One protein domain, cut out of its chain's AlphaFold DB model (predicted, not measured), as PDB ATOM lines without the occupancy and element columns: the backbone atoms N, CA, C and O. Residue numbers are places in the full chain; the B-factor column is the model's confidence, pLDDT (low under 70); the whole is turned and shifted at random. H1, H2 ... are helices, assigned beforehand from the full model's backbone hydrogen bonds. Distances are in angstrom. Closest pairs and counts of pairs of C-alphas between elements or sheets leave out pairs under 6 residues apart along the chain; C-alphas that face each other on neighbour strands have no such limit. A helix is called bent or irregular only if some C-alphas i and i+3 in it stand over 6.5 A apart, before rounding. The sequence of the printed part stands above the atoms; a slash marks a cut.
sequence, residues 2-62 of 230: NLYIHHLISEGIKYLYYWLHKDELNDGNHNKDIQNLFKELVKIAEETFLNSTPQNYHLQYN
ATOM      1  N   ASN A   2      18.291  25.128  25.349       61.41
ATOM      2  CA  ASN A   2      18.197  26.322  24.480       61.41
ATOM      3  C   ASN A   2      18.559  26.172  22.995       61.41
ATOM      4  O   ASN A   2      17.954  26.846  22.168       61.41
ATOM      5  N   LEU A   3      19.509  25.303  22.627       60.41
ATOM      6  CA  LEU A   3      19.913  25.173  21.215       60.41
ATOM      7  C   LEU A   3      18.777  24.658  20.313       60.41
ATOM      8  O   LEU A   3      18.674  25.053  19.157       60.41
ATOM      9  N   TYR A   4      17.920  23.789  20.852       67.44
ATOM     10  CA  TYR A   4      16.826  23.166  20.105       67.44
ATOM     11  C   TYR A   4      15.709  24.164  19.771       67.44
ATOM     12  O   TYR A   4      15.228  24.199  18.643       67.44
ATOM     13  N   ILE A   5      15.347  25.021  20.729       68.62
ATOM     14  CA  ILE A   5      14.337  26.070  20.531       68.62
ATOM     15  C   ILE A   5      14.832  27.090  19.499       68.62
ATOM     16  O   ILE A   5      14.098  27.432  18.578       68.62
ATOM     17  N   HIS A   6      16.102  27.500  19.590       68.19
ATOM     18  CA  HIS A   6      16.705  28.410  18.615       68.19
ATOM     19  C   HIS A   6      16.701  27.827  17.191       68.19
ATOM     20  O   HIS A   6      16.402  28.529  16.229       68.19
ATOM     21  N   HIS A   7      16.986  26.529  17.054       72.81
ATOM     22  CA  HIS A   7      16.915  25.838  15.769       72.81
ATOM     23  C   HIS A   7      15.484  25.810  15.208       72.81
ATOM     24  O   HIS A   7      15.278  26.173  14.055       72.81
ATOM     25  N   LEU A   8      14.484  25.431  16.011       76.81
ATOM     26  CA  LEU A   8      13.082  25.391  15.571       76.81
ATOM     27  C   LEU A   8      12.563  26.759  15.119       76.81
ATOM     28  O   LEU A   8      11.874  26.854  14.109       76.81
ATOM     29  N   ILE A   9      12.920  27.815  15.850       77.19
ATOM     30  CA  ILE A   9      12.562  29.189  15.502       77.19
ATOM     31  C   ILE A   9      13.205  29.595  14.170       77.19
ATOM     32  O   ILE A   9      12.523  30.137  13.302       77.19
ATOM     33  N   SER A  10      14.491  29.286  13.974       77.12
ATOM     34  CA  SER A  10      15.193  29.573  12.717       77.12
ATOM     35  C   SER A  10      14.547  28.868  11.520       77.12
ATOM     36  O   SER A  10      14.328  29.493  10.482       77.12
ATOM     37  N   GLU A  11      14.174  27.596  11.669       80.12
ATOM     38  CA  GLU A  11      13.467  26.850  10.620       80.12
ATOM     39  C   GLU A  11      12.059  27.404  10.361       80.12
ATOM     40  O   GLU A  11      11.645  27.532   9.207       80.12
ATOM     41  N   GLY A  12      11.343  27.816  11.411       83.19
ATOM     42  CA  GLY A  12      10.032  28.457  11.288       83.19
ATOM     43  C   GLY A  12      10.077  29.764  10.491       83.19
ATOM     44  O   GLY A  12       9.205  30.004   9.660       83.19
ATOM     45  N   ILE A  13      11.121  30.574  10.679       84.06
ATOM     46  CA  ILE A  13      11.334  31.824   9.931       84.06
ATOM     47  C   ILE A  13      11.556  31.548   8.443       84.06
ATOM     48  O   ILE A  13      10.941  32.203   7.600       84.06
ATOM     49  N   LYS A  14      12.398  30.561   8.110       83.62
ATOM     50  CA  LYS A  14      12.631  30.150   6.716       83.62
ATOM     51  C   LYS A  14      11.336  29.673   6.064       83.62
ATOM     52  O   LYS A  14      11.024  30.082   4.948       83.62
ATOM     53  N   TYR A  15      10.566  28.851   6.780       83.56
ATOM     54  CA  TYR A  15       9.283  28.349   6.300       83.56
ATOM     55  C   TYR A  15       8.259  29.471   6.088       83.56
ATOM     56  O   TYR A  15       7.591  29.486   5.059       83.56
ATOM     57  N   LEU A  16       8.155  30.426   7.019       86.12
ATOM     58  CA  LEU A  16       7.255  31.575   6.892       86.12
ATOM     59  C   LEU A  16       7.598  32.425   5.665       86.12
ATOM     60  O   LEU A  16       6.704  32.763   4.893       86.12
ATOM     61  N   TYR A  17       8.881  32.743   5.470       85.75
ATOM     62  CA  TYR A  17       9.323  33.514   4.306       85.75
ATOM     63  C   TYR A  17       8.969  32.801   3.002       85.75
ATOM     64  O   TYR A  17       8.390  33.394   2.094       85.75
ATOM     65  N   TYR A  18       9.263  31.503   2.934       82.75
ATOM     66  CA  TYR A  18       8.869  30.665   1.812       82.75
ATOM     67  C   TYR A  18       7.349  30.702   1.576       82.75
ATOM     68  O   TYR A  18       6.914  30.921   0.448       82.75
ATOM     69  N   TRP A  19       6.550  30.512   2.630       84.31
ATOM     70  CA  TRP A  19       5.092  30.447   2.537       84.31
ATOM     71  C   TRP A  19       4.496  31.732   1.962       84.31
ATOM     72  O   TRP A  19       3.641  31.652   1.085       84.31
ATOM     73  N   LEU A  20       5.000  32.899   2.371       84.19
ATOM     74  CA  LEU A  20       4.566  34.182   1.810       84.19
ATOM     75  C   LEU A  20       4.825  34.265   0.300       84.19
ATOM     76  O   LEU A  20       4.007  34.793  -0.443       84.19
ATOM     77  N   HIS A  21       5.932  33.691  -0.168       77.12
ATOM     78  CA  HIS A  21       6.287  33.671  -1.585       77.12
ATOM     79  C   HIS A  21       5.651  32.525  -2.386       77.12
ATOM     80  O   HIS A  21       5.846  32.465  -3.600       77.12
ATOM     81  N   LYS A  22       4.908  31.616  -1.744       73.56
ATOM     82  CA  LYS A  22       4.300  30.458  -2.411       73.56
ATOM     83  C   LYS A  22       3.242  30.872  -3.440       73.56
ATOM     84  O   LYS A  22       3.163  30.258  -4.498       73.56
ATOM     85  N   ASP A  23       2.483  31.928  -3.155       60.78
ATOM     86  CA  ASP A  23       1.392  32.402  -4.022       60.78
ATOM     87  C   ASP A  23       1.866  33.433  -5.068       60.78
ATOM     88  O   ASP A  23       1.208  33.661  -6.081       60.78
ATOM     89  N   GLU A  24       3.062  33.998  -4.878       56.06
ATOM     90  CA  GLU A  24       3.717  34.953  -5.784       56.06
ATOM     91  C   GLU A  24       4.315  34.308  -7.048       56.06
ATOM     92  O   GLU A  24       4.894  34.993  -7.893       56.06
ATOM     93  N   LEU A  25       4.170  32.989  -7.210       51.44
ATOM     94  CA  LEU A  25       4.688  32.226  -8.350       51.44
ATOM     95  C   LEU A  25       4.071  32.626  -9.713       51.44
ATOM     96  O   LEU A  25       4.498  32.088 -10.733       51.44
ATOM     97  N   ASN A  26       3.138  33.590  -9.755       46.47
ATOM     98  CA  ASN A  26       2.457  34.034 -10.976       46.47
ATOM     99  C   ASN A  26       2.573  35.531 -11.342       46.47
ATOM    100  O   ASN A  26       2.238  35.852 -12.481       46.47
ATOM    101  N   ASP A  27       3.052  36.444 -10.483       47.25
ATOM    102  CA  ASP A  27       3.155  37.872 -10.862       47.25
ATOM    103  C   ASP A  27       4.327  38.585 -10.160       47.25
ATOM    104  O   ASP A  27       4.338  38.804  -8.950       47.25
ATOM    105  N   GLY A  28       5.374  38.904 -10.925       49.00
ATOM    106  CA  GLY A  28       6.719  39.252 -10.440       49.00
ATOM    107  C   GLY A  28       6.889  40.634  -9.799       49.00
ATOM    108  O   GLY A  28       8.013  41.132  -9.758       49.00
ATOM    109  N   ASN A  29       5.815  41.272  -9.327       53.72
ATOM    110  CA  ASN A  29       5.818  42.695  -8.970       53.72
ATOM    111  C   ASN A  29       5.683  43.000  -7.463       53.72
ATOM    112  O   ASN A  29       5.735  44.168  -7.082       53.72
ATOM    113  N   HIS A  30       5.561  41.984  -6.600       60.38
ATOM    114  CA  HIS A  30       5.233  42.164  -5.173       60.38
ATOM    115  C   HIS A  30       6.383  41.879  -4.183       60.38
ATOM    116  O   HIS A  30       6.223  42.087  -2.980       60.38
ATOM    117  N   ASN A  31       7.588  41.530  -4.663       65.50
ATOM    118  CA  ASN A  31       8.722  41.125  -3.809       65.50
ATOM    119  C   ASN A  31       9.023  42.110  -2.656       65.50
ATOM    120  O   ASN A  31       9.359  41.695  -1.546       65.50
ATOM    121  N   LYS A  32       8.922  43.425  -2.902       66.62
ATOM    122  CA  LYS A  32       9.178  44.451  -1.876       66.62
ATOM    123  C   LYS A  32       8.082  44.487  -0.806       66.62
ATOM    124  O   LYS A  32       8.387  44.704   0.367       66.62
ATOM    125  N   ASP A  33       6.837  44.253  -1.202       78.06
ATOM    126  CA  ASP A  33       5.689  44.217  -0.301       78.06
ATOM    127  C   ASP A  33       5.752  42.976   0.593       78.06
ATOM    128  O   ASP A  33       5.558  43.089   1.803       78.06
ATOM    129  N   ILE A  34       6.163  41.825   0.047       81.31
ATOM    130  CA  ILE A  34       6.369  40.604   0.838       81.31
ATOM    131  C   ILE A  34       7.497  40.760   1.851       81.31
ATOM    132  O   ILE A  34       7.340  40.364   3.006       81.31
ATOM    133  N   GLN A  35       8.622  41.369   1.472       83.81
ATOM    134  CA  GLN A  35       9.703  41.609   2.428       83.81
ATOM    135  C   GLN A  35       9.268  42.527   3.576       83.81
ATOM    136  O   GLN A  35       9.674  42.308   4.718       83.81
ATOM    137  N   ASN A  36       8.455  43.547   3.294       85.38
ATOM    138  CA  ASN A  36       7.922  44.426   4.334       85.38
ATOM    139  C   ASN A  36       6.934  43.684   5.238       85.38
ATOM    140  O   ASN A  36       7.090  43.730   6.458       85.38
ATOM    141  N   LEU A  37       5.999  42.929   4.656       86.50
ATOM    142  CA  LEU A  37       5.055  42.097   5.401       86.50
ATOM    143  C   LEU A  37       5.784  41.092   6.302       86.50
ATOM    144  O   LEU A  37       5.464  40.952   7.479       86.50
ATOM    145  N   PHE A  38       6.813  40.431   5.778       88.50
ATOM    146  CA  PHE A  38       7.636  39.505   6.544       88.50
ATOM    147  C   PHE A  38       8.315  40.185   7.741       88.50
ATOM    148  O   PHE A  38       8.265  39.651   8.847       88.50
ATOM    149  N   LYS A  39       8.900  41.382   7.558       88.12
ATOM    150  CA  LYS A  39       9.500  42.154   8.665       88.12
ATOM    151  C   LYS A  39       8.480  42.462   9.755       88.12
ATOM    152  O   LYS A  39       8.802  42.325  10.933       88.12
ATOM    153  N   GLU A  40       7.272  42.872   9.373       88.50
ATOM    154  CA  GLU A  40       6.201  43.175  10.324       88.50
ATOM    155  C   GLU A  40       5.758  41.931  11.097       88.50
ATOM    156  O   GLU A  40       5.667  41.977  12.323       88.50
ATOM    157  N   LEU A  41       5.570  40.799  10.414       87.69
ATOM    158  CA  LEU A  41       5.210  39.531  11.051       87.69
ATOM    159  C   LEU A  41       6.285  39.055  12.033       87.69
ATOM    160  O   LEU A  41       5.964  38.638  13.145       87.69
ATOM    161  N   VAL A  42       7.561  39.149  11.647       87.00
ATOM    162  CA  VAL A  42       8.686  38.795  12.521       87.00
ATOM    163  C   VAL A  42       8.721  39.703  13.750       87.00
ATOM    164  O   VAL A  42       8.833  39.202  14.866       87.00
ATOM    165  N   LYS A  43       8.539  41.017  13.572       86.06
ATOM    166  CA  LYS A  43       8.487  41.978  14.681       86.06
ATOM    167  C   LYS A  43       7.346  41.671  15.658       86.06
ATOM    168  O   LYS A  43       7.567  41.645  16.865       86.06
ATOM    169  N   ILE A  44       6.143  41.388  15.153       84.69
ATOM    170  CA  ILE A  44       4.998  40.996  15.992       84.69
ATOM    171  C   ILE A  44       5.320  39.714  16.766       84.69
ATOM    172  O   ILE A  44       4.990  39.606  17.950       84.69
ATOM    173  N   ALA A  45       5.982  38.747  16.125       81.75
ATOM    174  CA  ALA A  45       6.371  37.507  16.779       81.75
ATOM    175  C   ALA A  45       7.391  37.738  17.910       81.75
ATOM    176  O   ALA A  45       7.249  37.146  18.984       81.75
ATOM    177  N   GLU A  46       8.369  38.627  17.706       80.94
ATOM    178  CA  GLU A  46       9.319  39.039  18.747       80.94
ATOM    179  C   GLU A  46       8.603  39.679  19.940       80.94
ATOM    180  O   GLU A  46       8.786  39.251  21.083       80.94
ATOM    181  N   GLU A  47       7.733  40.654  19.668       81.12
ATOM    182  CA  GLU A  47       7.005  41.405  20.694       81.12
ATOM    183  C   GLU A  47       6.043  40.528  21.502       81.12
ATOM    184  O   GLU A  47       5.945  40.678  22.721       81.12
ATOM    185  N   THR A  48       5.363  39.591  20.841       77.25
ATOM    186  CA  THR A  48       4.282  38.801  21.450       77.25
ATOM    187  C   THR A  48       4.796  37.546  22.154       77.25
ATOM    188  O   THR A  48       4.320  37.200  23.238       77.25
ATOM    189  N   PHE A  49       5.763  36.842  21.554       71.94
ATOM    190  CA  PHE A  49       6.141  35.494  21.994       71.94
ATOM    191  C   PHE A  49       7.558  35.396  22.558       71.94
ATOM    192  O   PHE A  49       7.812  34.502  23.363       71.94
ATOM    193  N   LEU A  50       8.481  36.274  22.155       71.31
ATOM    194  CA  LEU A  50       9.899  36.142  22.516       71.31
ATOM    195  C   LEU A  50      10.319  37.098  23.633       71.31
ATOM    196  O   LEU A  50      11.092  36.695  24.502       71.31
ATOM    197  N   ASN A  51       9.740  38.299  23.698       61.38
ATOM    198  CA  ASN A  51       9.971  39.262  24.785       61.38
ATOM    199  C   ASN A  51       9.415  38.806  26.147       61.38
ATOM    200  O   ASN A  51       9.806  39.329  27.188       61.38
ATOM    201  N   SER A  52       8.511  37.823  26.161       59.28
ATOM    202  CA  SER A  52       8.011  37.184  27.385       59.28
ATOM    203  C   SER A  52       8.937  36.075  27.903       59.28
ATOM    204  O   SER A  52       8.726  35.556  29.002       59.28
ATOM    205  N   THR A  53       9.982  35.715  27.146       60.78
ATOM    206  CA  THR A  53      10.975  34.725  27.572       60.78
ATOM    207  C   THR A  53      12.114  35.395  28.350       60.78
ATOM    208  O   THR A  53      12.585  36.462  27.962       60.78
ATOM    209  N   PRO A  54      12.639  34.769  29.420       56.09
ATOM    210  CA  PRO A  54      13.700  35.347  30.255       56.09
ATOM    211  C   PRO A  54      15.056  35.528  29.542       56.09
ATOM    212  O   PRO A  54      16.028  35.924  30.181       56.09
ATOM    213  N   GLN A  55      15.150  35.218  28.246       59.91
ATOM    214  CA  GLN A  55      16.401  35.186  27.493       59.91
ATOM    215  C   GLN A  55      16.528  36.244  26.390       59.91
ATOM    216  O   GLN A  55      17.594  36.288  25.785       59.91
ATOM    217  N   ASN A  56      15.516  37.097  26.158       56.34
ATOM    218  CA  ASN A  56      15.522  38.140  25.116       56.34
ATOM    219  C   ASN A  56      16.111  37.640  23.786       56.34
ATOM    220  O   ASN A  56      17.216  38.009  23.382       56.34
ATOM    221  N   TYR A  57      15.378  36.751  23.119       64.69
ATOM    222  CA  TYR A  57      15.764  36.258  21.802       64.69
ATOM    223  C   TYR A  57      15.432  37.287  20.727       64.69
ATOM    224  O   TYR A  57      14.265  37.611  20.527       64.69
ATOM    225  N   HIS A  58      16.454  37.734  20.000       67.00
ATOM    226  CA  HIS A  58      16.273  38.448  18.740       67.00
ATOM    227  C   HIS A  58      16.319  37.465  17.577       67.00
ATOM    228  O   HIS A  58      17.221  36.627  17.486       67.00
ATOM    229  N   LEU A  59      15.343  37.572  16.684       72.06
ATOM    230  CA  LEU A  59      15.274  36.783  15.470       72.06
ATOM    231  C   LEU A  59      16.279  37.340  14.470       72.06
ATOM    232  O   LEU A  59      16.061  38.367  13.834       72.06
ATOM    233  N   GLN A  60      17.402  36.644  14.317       72.81
ATOM    234  CA  GLN A  60      18.391  36.991  13.309       72.81
ATOM    235  C   GLN A  60      18.095  36.241  12.008       72.81
ATOM    236  O   GLN A  60      18.081  35.011  11.969       72.81
ATOM    237  N   TYR A  61      17.878  36.992  10.932       79.88
ATOM    238  CA  TYR A  61      17.704  36.468   9.582       79.88
ATOM    239  C   TYR A  61      18.359  37.406   8.568       79.88
ATOM    240  O   TYR A  61      18.529  38.600   8.816       79.88
ATOM    241  N   ASN A  62      18.723  36.852   7.417       82.25
ATOM    242  CA  ASN A  62      19.274  37.590   6.291       82.25
ATOM    243  C   ASN A  62      18.416  37.308   5.056       82.25
ATOM    244  O   ASN A  62      18.175  36.146   4.735       82.25
TER     245      ASN A  62
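Overview. This is residues 2 to 62 of the 230 residues of the protein "Variable surface protein" of Plasmodium gonderi (UniProt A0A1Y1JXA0). Look here for a long helical hairpin: H1 runs the length of it, the chain turns at one end, and H2 comes back beside it. After H2 a tail with no named element, residues 51 to 62, turns at the other end and folds back toward the turn between the helices. The 61 printed residues hold two named helices, H1 then H2, and no named strand; the class is all helix. The whole is loose, with a radius of gyration of the C-alphas of 13.2 A, and a rod that spans 42 by 20 by 16 A.

Arrangement. Start with H1, residues 2 to 26, and go on over a tight link of 4 residues to H2, residues 31 to 50. The two form a helical hairpin, running opposite ways at a shallow tilt of 29 degrees. They touch with residues 13 to 21 of H1 and 34 to 42 of H2 alone; their closest C-alphas, those of Tyr 17 and Phe 38, are 6.6 A apart. In H2 every O i to N i+4 pair is within hydrogen-bond range, in H1 17 of 21.

Along the chain. Find C-alpha 2 at (18.197, 26.322, 24.480); from there H1 runs 39.6 A to C-alpha 26 at (2.457, 34.034, -10.976). H1 is irregular: C-alphas 23 and 26 are 7.2 A apart. H2 runs 26.8 A from C-alpha 31 to C-alpha 50 at (9.899, 36.142, 22.516). It is neither bent nor irregular, but only just: C-alphas 47 and 50 are 6.3 A apart.

Size, cuts and confidence. The two C-alphas farthest apart, those of Asn 26 and Pro 54, are 42.8 A from each other. The printed part has no cut. Its mean pLDDT is 73.1; look for values under 70 at residues 2 to 6, 23 to 32 and 51 to 58 of this model.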